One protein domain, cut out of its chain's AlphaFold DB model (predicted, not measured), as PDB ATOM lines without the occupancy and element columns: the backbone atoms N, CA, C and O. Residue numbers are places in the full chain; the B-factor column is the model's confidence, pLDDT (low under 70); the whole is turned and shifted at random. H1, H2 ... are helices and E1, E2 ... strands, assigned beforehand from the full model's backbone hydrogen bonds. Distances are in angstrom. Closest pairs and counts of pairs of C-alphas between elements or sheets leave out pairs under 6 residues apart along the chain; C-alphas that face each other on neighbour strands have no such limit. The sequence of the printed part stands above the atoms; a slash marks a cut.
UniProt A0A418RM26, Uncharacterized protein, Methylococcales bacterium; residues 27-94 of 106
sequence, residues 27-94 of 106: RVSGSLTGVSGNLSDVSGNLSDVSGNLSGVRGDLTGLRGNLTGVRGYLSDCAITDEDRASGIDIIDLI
ATOM      1  N   ARG A  27     161.349 107.495 109.701       83.12
ATOM      2  CA  ARG A  27     160.985 107.766 108.310       83.12
ATOM      3  C   ARG A  27     161.988 107.047 107.428       83.12
ATOM      4  O   ARG A  27     163.184 107.052 107.733       83.12
ATOM      5  N   VAL A  28     161.516 106.492 106.321       82.94
ATOM      6  CA  VAL A  28     162.387 105.942 105.282       82.94
ATOM      7  C   VAL A  28     162.292 106.836 104.054       82.94
ATOM      8  O   VAL A  28     161.205 107.237 103.646       82.94
ATOM      9  N   SER A  29     163.432 107.196 103.474       83.06
ATOM     10  CA  SER A  29     163.461 107.992 102.248       83.06
ATOM     11  C   SER A  29     164.496 107.471 101.269       83.06
ATOM     12  O   SER A  29     165.611 107.160 101.683       83.06
ATOM     13  N   GLY A  30     164.143 107.430  99.987       82.88
ATOM     14  CA  GLY A  30     165.011 106.946  98.912       82.88
ATOM     15  C   GLY A  30     164.302 105.952  97.997       82.88
ATOM     16  O   GLY A  30     163.093 105.763  98.099       82.88
ATOM     17  N   SER A  31     165.064 105.333  97.095       84.31
ATOM     18  CA  SER A  31     164.548 104.266  96.232       84.31
ATOM     19  C   SER A  31     164.658 102.920  96.944       84.31
ATOM     20  O   SER A  31     165.738 102.559  97.412       84.31
ATOM     21  N   LEU A  32     163.546 102.196  97.036       83.25
ATOM     22  CA  LEU A  32     163.455 100.876  97.647       83.25
ATOM     23  C   LEU A  32     162.946  99.873  96.614       83.25
ATOM     24  O   LEU A  32     161.893 100.078  96.013       83.25
ATOM     25  N   THR A  33     163.660  98.764  96.451       87.19
ATOM     26  CA  THR A  33     163.282  97.690  95.524       87.19
ATOM     27  C   THR A  33     163.374  96.343  96.226       87.19
ATOM     28  O   THR A  33     164.329  96.108  96.967       87.19
ATOM     29  N   GLY A  34     162.396  95.460  96.008       86.19
ATOM     30  CA  GLY A  34     162.429  94.088  96.528       86.19
ATOM     31  C   GLY A  34     162.296  94.007  98.050       86.19
ATOM     32  O   GLY A  34     162.982  93.218  98.700       86.19
ATOM     33  N   VAL A  35     161.452  94.853  98.641       83.38
ATOM     34  CA  VAL A  35     161.280  94.911 100.098       83.38
ATOM     35  C   VAL A  35     160.166  93.967 100.548       83.38
ATOM     36  O   VAL A  35     159.046  94.010 100.048       83.38
ATOM     37  N   SER A  36     160.449  93.146 101.556       82.12
ATOM     38  CA  SER A  36     159.442  92.352 102.266       82.12
ATOM     39  C   SER A  36     159.334  92.818 103.716       82.12
ATOM     40  O   SER A  36     160.309  92.734 104.466       82.12
ATOM     41  N   GLY A  37     158.158  93.289 104.124       80.69
ATOM     42  CA  GLY A  37     157.890  93.759 105.479       80.69
ATOM     43  C   GLY A  37     156.942  94.955 105.520       80.69
ATOM     44  O   GLY A  37     156.610  95.550 104.499       80.69
ATOM     45  N   ASN A  38     156.499  95.310 106.727       82.38
ATOM     46  CA  ASN A  38     155.628  96.466 106.921       82.38
ATOM     47  C   ASN A  38     156.443  97.758 106.883       82.38
ATOM     48  O   ASN A  38     157.481  97.853 107.542       82.38
ATOM     49  N   LEU A  39     155.945  98.749 106.153       81.75
ATOM     50  CA  LEU A  39     156.580 100.049 105.992       81.75
ATOM     51  C   LEU A  39     155.622 101.159 106.415       81.75
ATOM     52  O   LEU A  39     154.451 101.151 106.043       81.75
ATOM     53  N   SER A  40     156.151 102.138 107.140       87.06
ATOM     54  CA  SER A  40     155.418 103.332 107.550       87.06
ATOM     55  C   SER A  40     156.240 104.573 107.229       87.06
ATOM     56  O   SER A  40     157.469 104.534 107.334       87.06
ATOM     57  N   ASP A  41     155.567 105.661 106.858       88.38
ATOM     58  CA  ASP A  41     156.172 106.978 106.629       88.38
ATOM     59  C   ASP A  41     157.346 106.926 105.637       88.38
ATOM     60  O   ASP A  41     158.475 107.332 105.937       88.38
ATOM     61  N   VAL A  42     157.078 106.400 104.436       85.81
ATOM     62  CA  VAL A  42     158.084 106.256 103.371       85.81
ATOM     63  C   VAL A  42     157.906 107.313 102.290       85.81
ATOM     64  O   VAL A  42     156.802 107.545 101.805       85.81
ATOM     65  N   SER A  43     159.007 107.934 101.868       86.06
ATOM     66  CA  SER A  43     159.026 108.886 100.755       86.06
ATOM     67  C   SER A  43     160.076 108.505  99.713       86.06
ATOM     68  O   SER A  43     161.266 108.499 100.016       86.06
ATOM     69  N   GLY A  44     159.668 108.280  98.471       84.75
ATOM     70  CA  GLY A  44     160.565 107.966  97.358       84.75
ATOM     71  C   GLY A  44     159.964 106.937  96.411       84.75
ATOM     72  O   GLY A  44     158.754 106.736  96.416       84.75
ATOM     73  N   ASN A  45     160.809 106.302  95.603       84.06
ATOM     74  CA  ASN A  45     160.363 105.337  94.602       84.06
ATOM     75  C   ASN A  45     160.351 103.939  95.220       84.06
ATOM     76  O   ASN A  45     161.361 103.502  95.773       84.06
ATOM     77  N   LEU A  46     159.215 103.251  95.155       83.94
ATOM     78  CA  LEU A  46     159.051 101.906  95.698       83.94
ATOM     79  C   LEU A  46     158.670 100.956  94.572       83.94
ATOM     80  O   LEU A  46     157.680 101.171  93.870       83.94
ATOM     81  N   SER A  47     159.426  99.871  94.450       86.00
ATOM     82  CA  SER A  47     159.166  98.819  93.472       86.00
ATOM     83  C   SER A  47     159.220  97.443  94.131       86.00
ATOM     84  O   SER A  47     160.079  97.193  94.977       86.00
ATOM     85  N   ASP A  48     158.309  96.549  93.752       85.69
ATOM     86  CA  ASP A  48     158.288  95.152  94.212       85.69
ATOM     87  C   ASP A  48     158.299  95.017  95.745       85.69
ATOM     88  O   ASP A  48     159.129  94.316  96.332       85.69
ATOM     89  N   VAL A  49     157.386  95.728  96.417       83.31
ATOM     90  CA  VAL A  49     157.262  95.699  97.882       83.31
ATOM     91  C   VAL A  49     156.066  94.863  98.318       83.31
ATOM     92  O   VAL A  49     154.963  95.004  97.793       83.31
ATOM     93  N   SER A  50     156.271  94.020  99.327       84.38
ATOM     94  CA  SER A  50     155.234  93.173  99.921       84.38
ATOM     95  C   SER A  50     155.104  93.413 101.428       84.38
ATOM     96  O   SER A  50     156.089  93.338 102.161       84.38
ATOM     97  N   GLY A  51     153.887  93.688 101.903       83.56
ATOM     98  CA  GLY A  51     153.593  93.941 103.319       83.56
ATOM     99  C   GLY A  51     152.494  94.984 103.523       83.56
ATOM    100  O   GLY A  51     151.848  95.411 102.572       83.56
ATOM    101  N   ASN A  52     152.261  95.401 104.770       84.12
ATOM    102  CA  ASN A  52     151.368  96.526 105.054       84.12
ATOM    103  C   ASN A  52     152.141  97.839 104.902       84.12
ATOM    104  O   ASN A  52     153.157  98.030 105.575       84.12
ATOM    105  N   LEU A  53     151.647  98.741 104.054       83.12
ATOM    106  CA  LEU A  53     152.237 100.058 103.840       83.12
ATOM    107  C   LEU A  53     151.295 101.162 104.332       83.12
ATOM    108  O   LEU A  53     150.112 101.191 103.976       83.12
ATOM    109  N   SER A  54     151.825 102.091 105.126       87.88
ATOM    110  CA  SER A  54     151.097 103.275 105.584       87.88
ATOM    111  C   SER A  54     151.890 104.565 105.367       87.88
ATOM    112  O   SER A  54     153.104 104.612 105.558       87.88
ATOM    113  N   GLY A  55     151.207 105.631 104.943       85.31
ATOM    114  CA  GLY A  55     151.831 106.951 104.788       85.31
ATOM    115  C   GLY A  55     152.957 106.972 103.749       85.31
ATOM    116  O   GLY A  55     154.015 107.553 103.989       85.31
ATOM    117  N   VAL A  56     152.757 106.300 102.612       84.31
ATOM    118  CA  VAL A  56     153.758 106.202 101.540       84.31
ATOM    119  C   VAL A  56     153.527 107.245 100.449       84.31
ATOM    120  O   VAL A  56     152.391 107.495 100.038       84.31
ATOM    121  N   ARG A  57     154.611 107.857  99.964       84.88
ATOM    122  CA  ARG A  57     154.577 108.875  98.908       84.88
ATOM    123  C   ARG A  57     155.672 108.666  97.864       84.88
ATOM    124  O   ARG A  57     156.836 108.566  98.239       84.88
ATOM    125  N   GLY A  58     155.312 108.751  96.584       82.75
ATOM    126  CA  GLY A  58     156.249 108.776  95.452       82.75
ATOM    127  C   GLY A  58     155.776 107.918  94.281       82.75
ATOM    128  O   GLY A  58     154.570 107.712  94.137       82.75
ATOM    129  N   ASP A  59     156.714 107.434  93.464       82.12
ATOM    130  CA  ASP A  59     156.419 106.512  92.364       82.12
ATOM    131  C   ASP A  59     156.351 105.081  92.896       82.12
ATOM    132  O   ASP A  59     157.318 104.563  93.460       82.12
ATOM    133  N   LEU A  60     155.185 104.455  92.755       80.81
ATOM    134  CA  LEU A  60     154.868 103.174  93.376       80.81
ATOM    135  C   LEU A  60     154.521 102.154  92.296       80.81
ATOM    136  O   LEU A  60     153.570 102.343  91.542       80.81
ATOM    137  N   THR A  61     155.263 101.052  92.230       81.31
ATOM    138  CA  THR A  61     155.051 100.007  91.217       81.31
ATOM    139  C   THR A  61     155.169  98.625  91.854       81.31
ATOM    140  O   THR A  61     156.015  98.402  92.712       81.31
ATOM    141  N   GLY A  62     154.318  97.671  91.472       78.44
ATOM    142  CA  GLY A  62     154.446  96.286  91.955       78.44
ATOM    143  C   GLY A  62     154.270  96.098  93.472       78.44
ATOM    144  O   GLY A  62     154.840  95.168  94.038       78.44
ATOM    145  N   LEU A  63     153.506  96.963  94.153       80.62
ATOM    146  CA  LEU A  63     153.244  96.827  95.593       80.62
ATOM    147  C   LEU A  63     152.108  95.828  95.872       80.62
ATOM    148  O   LEU A  63     151.116  95.793  95.144       80.62
ATOM    149  N   ARG A  64     152.218  95.037  96.946       78.69
ATOM    150  CA  ARG A  64     151.183  94.080  97.385       78.69
ATOM    151  C   ARG A  64     150.970  94.109  98.902       78.69
ATOM    152  O   ARG A  64     151.937  94.059  99.659       78.69
ATOM    153  N   GLY A  65     149.706  94.084  99.332       81.06
ATOM    154  CA  GLY A  65     149.286  94.058 100.740       81.06
ATOM    155  C   GLY A  65     148.266  95.153 101.064       81.06
ATOM    156  O   GLY A  65     147.636  95.691 100.155       81.06
ATOM    157  N   ASN A  66     148.091  95.487 102.348       82.00
ATOM    158  CA  ASN A  66     147.207  96.587 102.745       82.00
ATOM    159  C   ASN A  66     147.926  97.926 102.575       82.00
ATOM    160  O   ASN A  66     148.994  98.135 103.154       82.00
ATOM    161  N   LEU A  67     147.314  98.836 101.821       79.44
ATOM    162  CA  LEU A  67     147.854 100.155 101.521       79.44
ATOM    163  C   LEU A  67     146.947 101.231 102.122       79.44
ATOM    164  O   LEU A  67     145.762 101.292 101.803       79.44
ATOM    165  N   THR A  68     147.488 102.096 102.979       83.19
ATOM    166  CA  THR A  68     146.737 103.214 103.580       83.19
ATOM    167  C   THR A  68     147.528 104.517 103.494       83.19
ATOM    168  O   THR A  68     148.749 104.529 103.635       83.19
ATOM    169  N   GLY A  69     146.854 105.644 103.240       79.62
ATOM    170  CA  GLY A  69     147.527 106.947 103.147       79.62
ATOM    171  C   GLY A  69     148.553 107.043 102.007       79.62
ATOM    172  O   GLY A  69     149.591 107.682 102.174       79.62
ATOM    173  N   VAL A  70     148.283 106.381 100.879       76.88
ATOM    174  CA  VAL A  70     149.122 106.410  99.673       76.88
ATOM    175  C   VAL A  70     148.943 107.735  98.928       76.88
ATOM    176  O   VAL A  70     147.818 108.194  98.746       76.88
ATOM    177  N   ARG A  71     150.040 108.337  98.454       73.81
ATOM    178  CA  ARG A  71     150.013 109.475  97.516       73.81
ATOM    179  C   ARG A  71     151.012 109.265  96.378       73.81
ATOM    180  O   ARG A  71     152.191 109.040  96.640       73.81
ATOM    181  N   GLY A  72     150.570 109.415  95.134       71.00
ATOM    182  CA  GLY A  72     151.414 109.252  93.945       71.00
ATOM    183  C   GLY A  72     150.877 110.014  92.734       71.00
ATOM    184  O   GLY A  72     149.857 110.703  92.828       71.00
ATOM    185  N   TYR A  73     151.580 109.908  91.608       67.25
ATOM    186  CA  TYR A  73     151.156 110.490  90.337       67.25
ATOM    187  C   TYR A  73     150.200 109.532  89.615       67.25
ATOM    188  O   TYR A  73     150.596 108.450  89.201       67.25
ATOM    189  N   LEU A  74     148.936 109.937  89.473       65.19
ATOM    190  CA  LEU A  74     147.890 109.201  88.743       65.19
ATOM    191  C   LEU A  74     147.594 109.845  87.378       65.19
ATOM    192  O   LEU A  74     146.453 109.887  86.930       65.19
ATOM    193  N   SER A  75     148.608 110.444  86.752       62.78
ATOM    194  CA  SER A  75     148.442 111.253  85.537       62.78
ATOM    195  C   SER A  75     147.920 110.446  84.342       62.78
ATOM    196  O   SER A  75     147.218 111.000  83.504       62.78
ATOM    197  N   ASP A  76     148.191 109.140  84.308       61.00
ATOM    198  CA  ASP A  76     147.754 108.245  83.231       61.00
ATOM    199  C   ASP A  76     146.310 107.739  83.410       61.00
ATOM    200  O   ASP A  76     145.776 107.068  82.531       61.00
ATOM    201  N   CYS A  77     145.645 108.071  84.523       62.44
ATOM    202  CA  CYS A  77     144.276 107.637  84.817       62.44
ATOM    203  C   CYS A  77     143.194 108.557  84.220       62.44
ATOM    204  O   CYS A  77     142.044 108.471  84.633       62.44
ATOM    205  N   ALA A  78     143.553 109.453  83.290       67.00
ATOM    206  CA  ALA A  78     142.640 110.425  82.670       67.00
ATOM    207  C   ALA A  78     141.837 111.274  83.685       67.00
ATOM    208  O   ALA A  78     140.716 111.690  83.413       67.00
ATOM    209  N   ILE A  79     142.431 111.537  84.851       73.12
ATOM    210  CA  ILE A  79     141.817 112.295  85.943       73.12
ATOM    211  C   ILE A  79     142.010 113.799  85.704       73.12
ATOM    212  O   ILE A  79     143.154 114.253  85.591       73.12
ATOM    213  N   THR A  80     140.919 114.569  85.686       79.56
ATOM    214  CA  THR A  80     140.951 116.036  85.533       79.56
ATOM    215  C   THR A  80     141.318 116.758  86.838       79.56
ATOM    216  O   THR A  80     141.350 116.163  87.919       79.56
ATOM    217  N   ASP A  81     141.627 118.056  86.761       79.38
ATOM    218  CA  ASP A  81     141.899 118.869  87.955       79.38
ATOM    219  C   ASP A  81     140.647 119.027  88.835       79.38
ATOM    220  O   ASP A  81     140.755 118.992  90.064       79.38
ATOM    221  N   GLU A  82     139.461 119.116  88.224       81.81
ATOM    222  CA  GLU A  82     138.176 119.065  88.925       81.81
ATOM    223  C   GLU A  82     138.010 117.758  89.710       81.81
ATOM    224  O   GLU A  82     137.707 117.807  90.903       81.81
ATOM    225  N   ASP A  83     138.286 116.610  89.086       77.19
ATOM    226  CA  ASP A  83     138.174 115.301  89.741       77.19
ATOM    227  C   ASP A  83     139.147 115.187  90.935       77.19
ATOM    228  O   ASP A  83     138.811 114.684  92.012       77.19
ATOM    229  N   ARG A  84     140.370 115.722  90.793       74.00
ATOM    230  CA  ARG A  84     141.348 115.795  91.898       74.00
ATOM    231  C   ARG A  84     140.845 116.649  93.056       74.00
ATOM    232  O   ARG A  84     141.147 116.334  94.208       74.00
ATOM    233  N   ALA A  85     140.135 117.735  92.760       79.38
ATOM    234  CA  ALA A  85     139.607 118.653  93.760       79.38
ATOM    235  C   ALA A  85     138.372 118.087  94.479       79.38
ATOM    236  O   ALA A  85     138.231 118.299  95.685       79.38
ATOM    237  N   SER A  86     137.505 117.354  93.775       81.75
ATOM    238  CA  SER A  86     136.317 116.723  94.363       81.75
ATOM    239  C   SER A  86     136.635 115.459  95.162       81.75
ATOM    240  O   SER A  86     135.866 115.086  96.049       81.75
ATOM    241  N   GLY A  87     137.770 114.814  94.877       74.44
ATOM    242  CA  GLY A  87     138.028 113.449  95.317       74.44
ATOM    243  C   GLY A  87     137.249 112.453  94.452       74.44
ATOM    244  O   GLY A  87     136.175 112.764  93.942       74.44
ATOM    245  N   ILE A  88     137.820 111.265  94.259       73.06
ATOM    246  CA  ILE A  88     137.316 110.240  93.335       73.06
ATOM    247  C   ILE A  88     137.337 108.907  94.067       73.06
ATOM    248  O   ILE A  88     138.332 108.595  94.733       73.06
ATOM    249  N   ASP A  89     136.268 108.126  93.945       76.88
ATOM    250  CA  ASP A  89     136.284 106.742  94.398       76.88
ATOM    251  C   ASP A  89     137.066 105.890  93.386       76.88
ATOM    252  O   ASP A  89     136.869 105.980  92.176       76.88
ATOM    253  N   ILE A  90     137.968 105.036  93.872       73.31
ATOM    254  CA  ILE A  90     138.725 104.122  93.007       73.31
ATOM    255  C   ILE A  90     137.797 103.180  92.228       73.31
ATOM    256  O   ILE A  90     138.167 102.727  91.149       73.31
ATOM    257  N   ILE A  91     136.599 102.904  92.752       71.38
ATOM    258  CA  ILE A  91     135.574 102.110  92.072       71.38
ATOM    259  C   ILE A  91     135.102 102.810  90.793       71.38
ATOM    260  O   ILE A  91     134.871 102.126  89.804       71.38
ATOM    261  N   ASP A  92     135.039 104.142  90.774       75.06
ATOM    262  CA  ASP A  92     134.605 104.909  89.599       75.06
ATOM    263  C   ASP A  92     135.670 104.922  88.491       75.06
ATOM    264  O   ASP A  92     135.353 105.088  87.317       75.06
ATOM    265  N   LEU A  93     136.945 104.726  88.853       70.69
ATOM    266  CA  LEU A  93     138.068 104.625  87.909       70.69
ATOM    267  C   LEU A  93     138.247 103.212  87.344       70.69
ATOM    268  O   LEU A  93     138.896 103.023  86.315       70.69
ATOM    269  N   ILE A  94     137.712 102.209  88.033       69.75
ATOM    270  CA  ILE A  94     137.652 100.842  87.540       69.75
ATOM    271  C   ILE A  94     136.320 100.748  86.812       69.75
ATOM    272  O   ILE A  94     135.331 100.347  87.421       69.75
TER     273      ILE A  94
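This is residues 27 to 94 of the 106 residues of an uncharacterized protein of Methylococcales bacterium (UniProt A0A418RM26). With little regular structure, residues 27 to 70 wind in stacked turns, a small solenoid with E1 and E2 side by side on one wall; a loose link leads to two short helices at the far end. The printed part has 68 residues, in order E1, E2, H1, H2; the sheet E1 = E2 is parallel, and the class is mixed, with 20 residues in named elements. It is elongated, 35 by 21 by 18 A, and only just compact, close to loose, with a radius of gyration of the C-alphas of 12.8 A.

Find C-alpha 39 at (156.580, 100.049, 105.992), where E1, residues 39 to 43, begins and runs 10.6 A. E2, residues 53 to 57, runs 10.4 A. H1 is residues 81 to 86, 8.8 A; H2, residues 90 to 93, ends at (138.068, 104.625, 87.909).

E1 and E2 are parallel, 1 degrees between directions; C-alphas 41 and 55 face each other at 4.7 A, and N 54 and O 39 are 2.9 A apart, within hydrogen-bond range. Look beside them for short parallel pairings, among them residues 28 to 29 with 42 to 43 of E1. H1 and H2 are apart. In H1 every O i to N i+4 pair is within range; H2 is too short for one, and its one O i to N i+3 pair is within range.

C-alphas 36 and 82 are farthest apart, 36.7 A. The printed part has no cut; the link E2 to H1, 23 residues, is long. Residues 73 to 78 and 94 have pLDDT under 70.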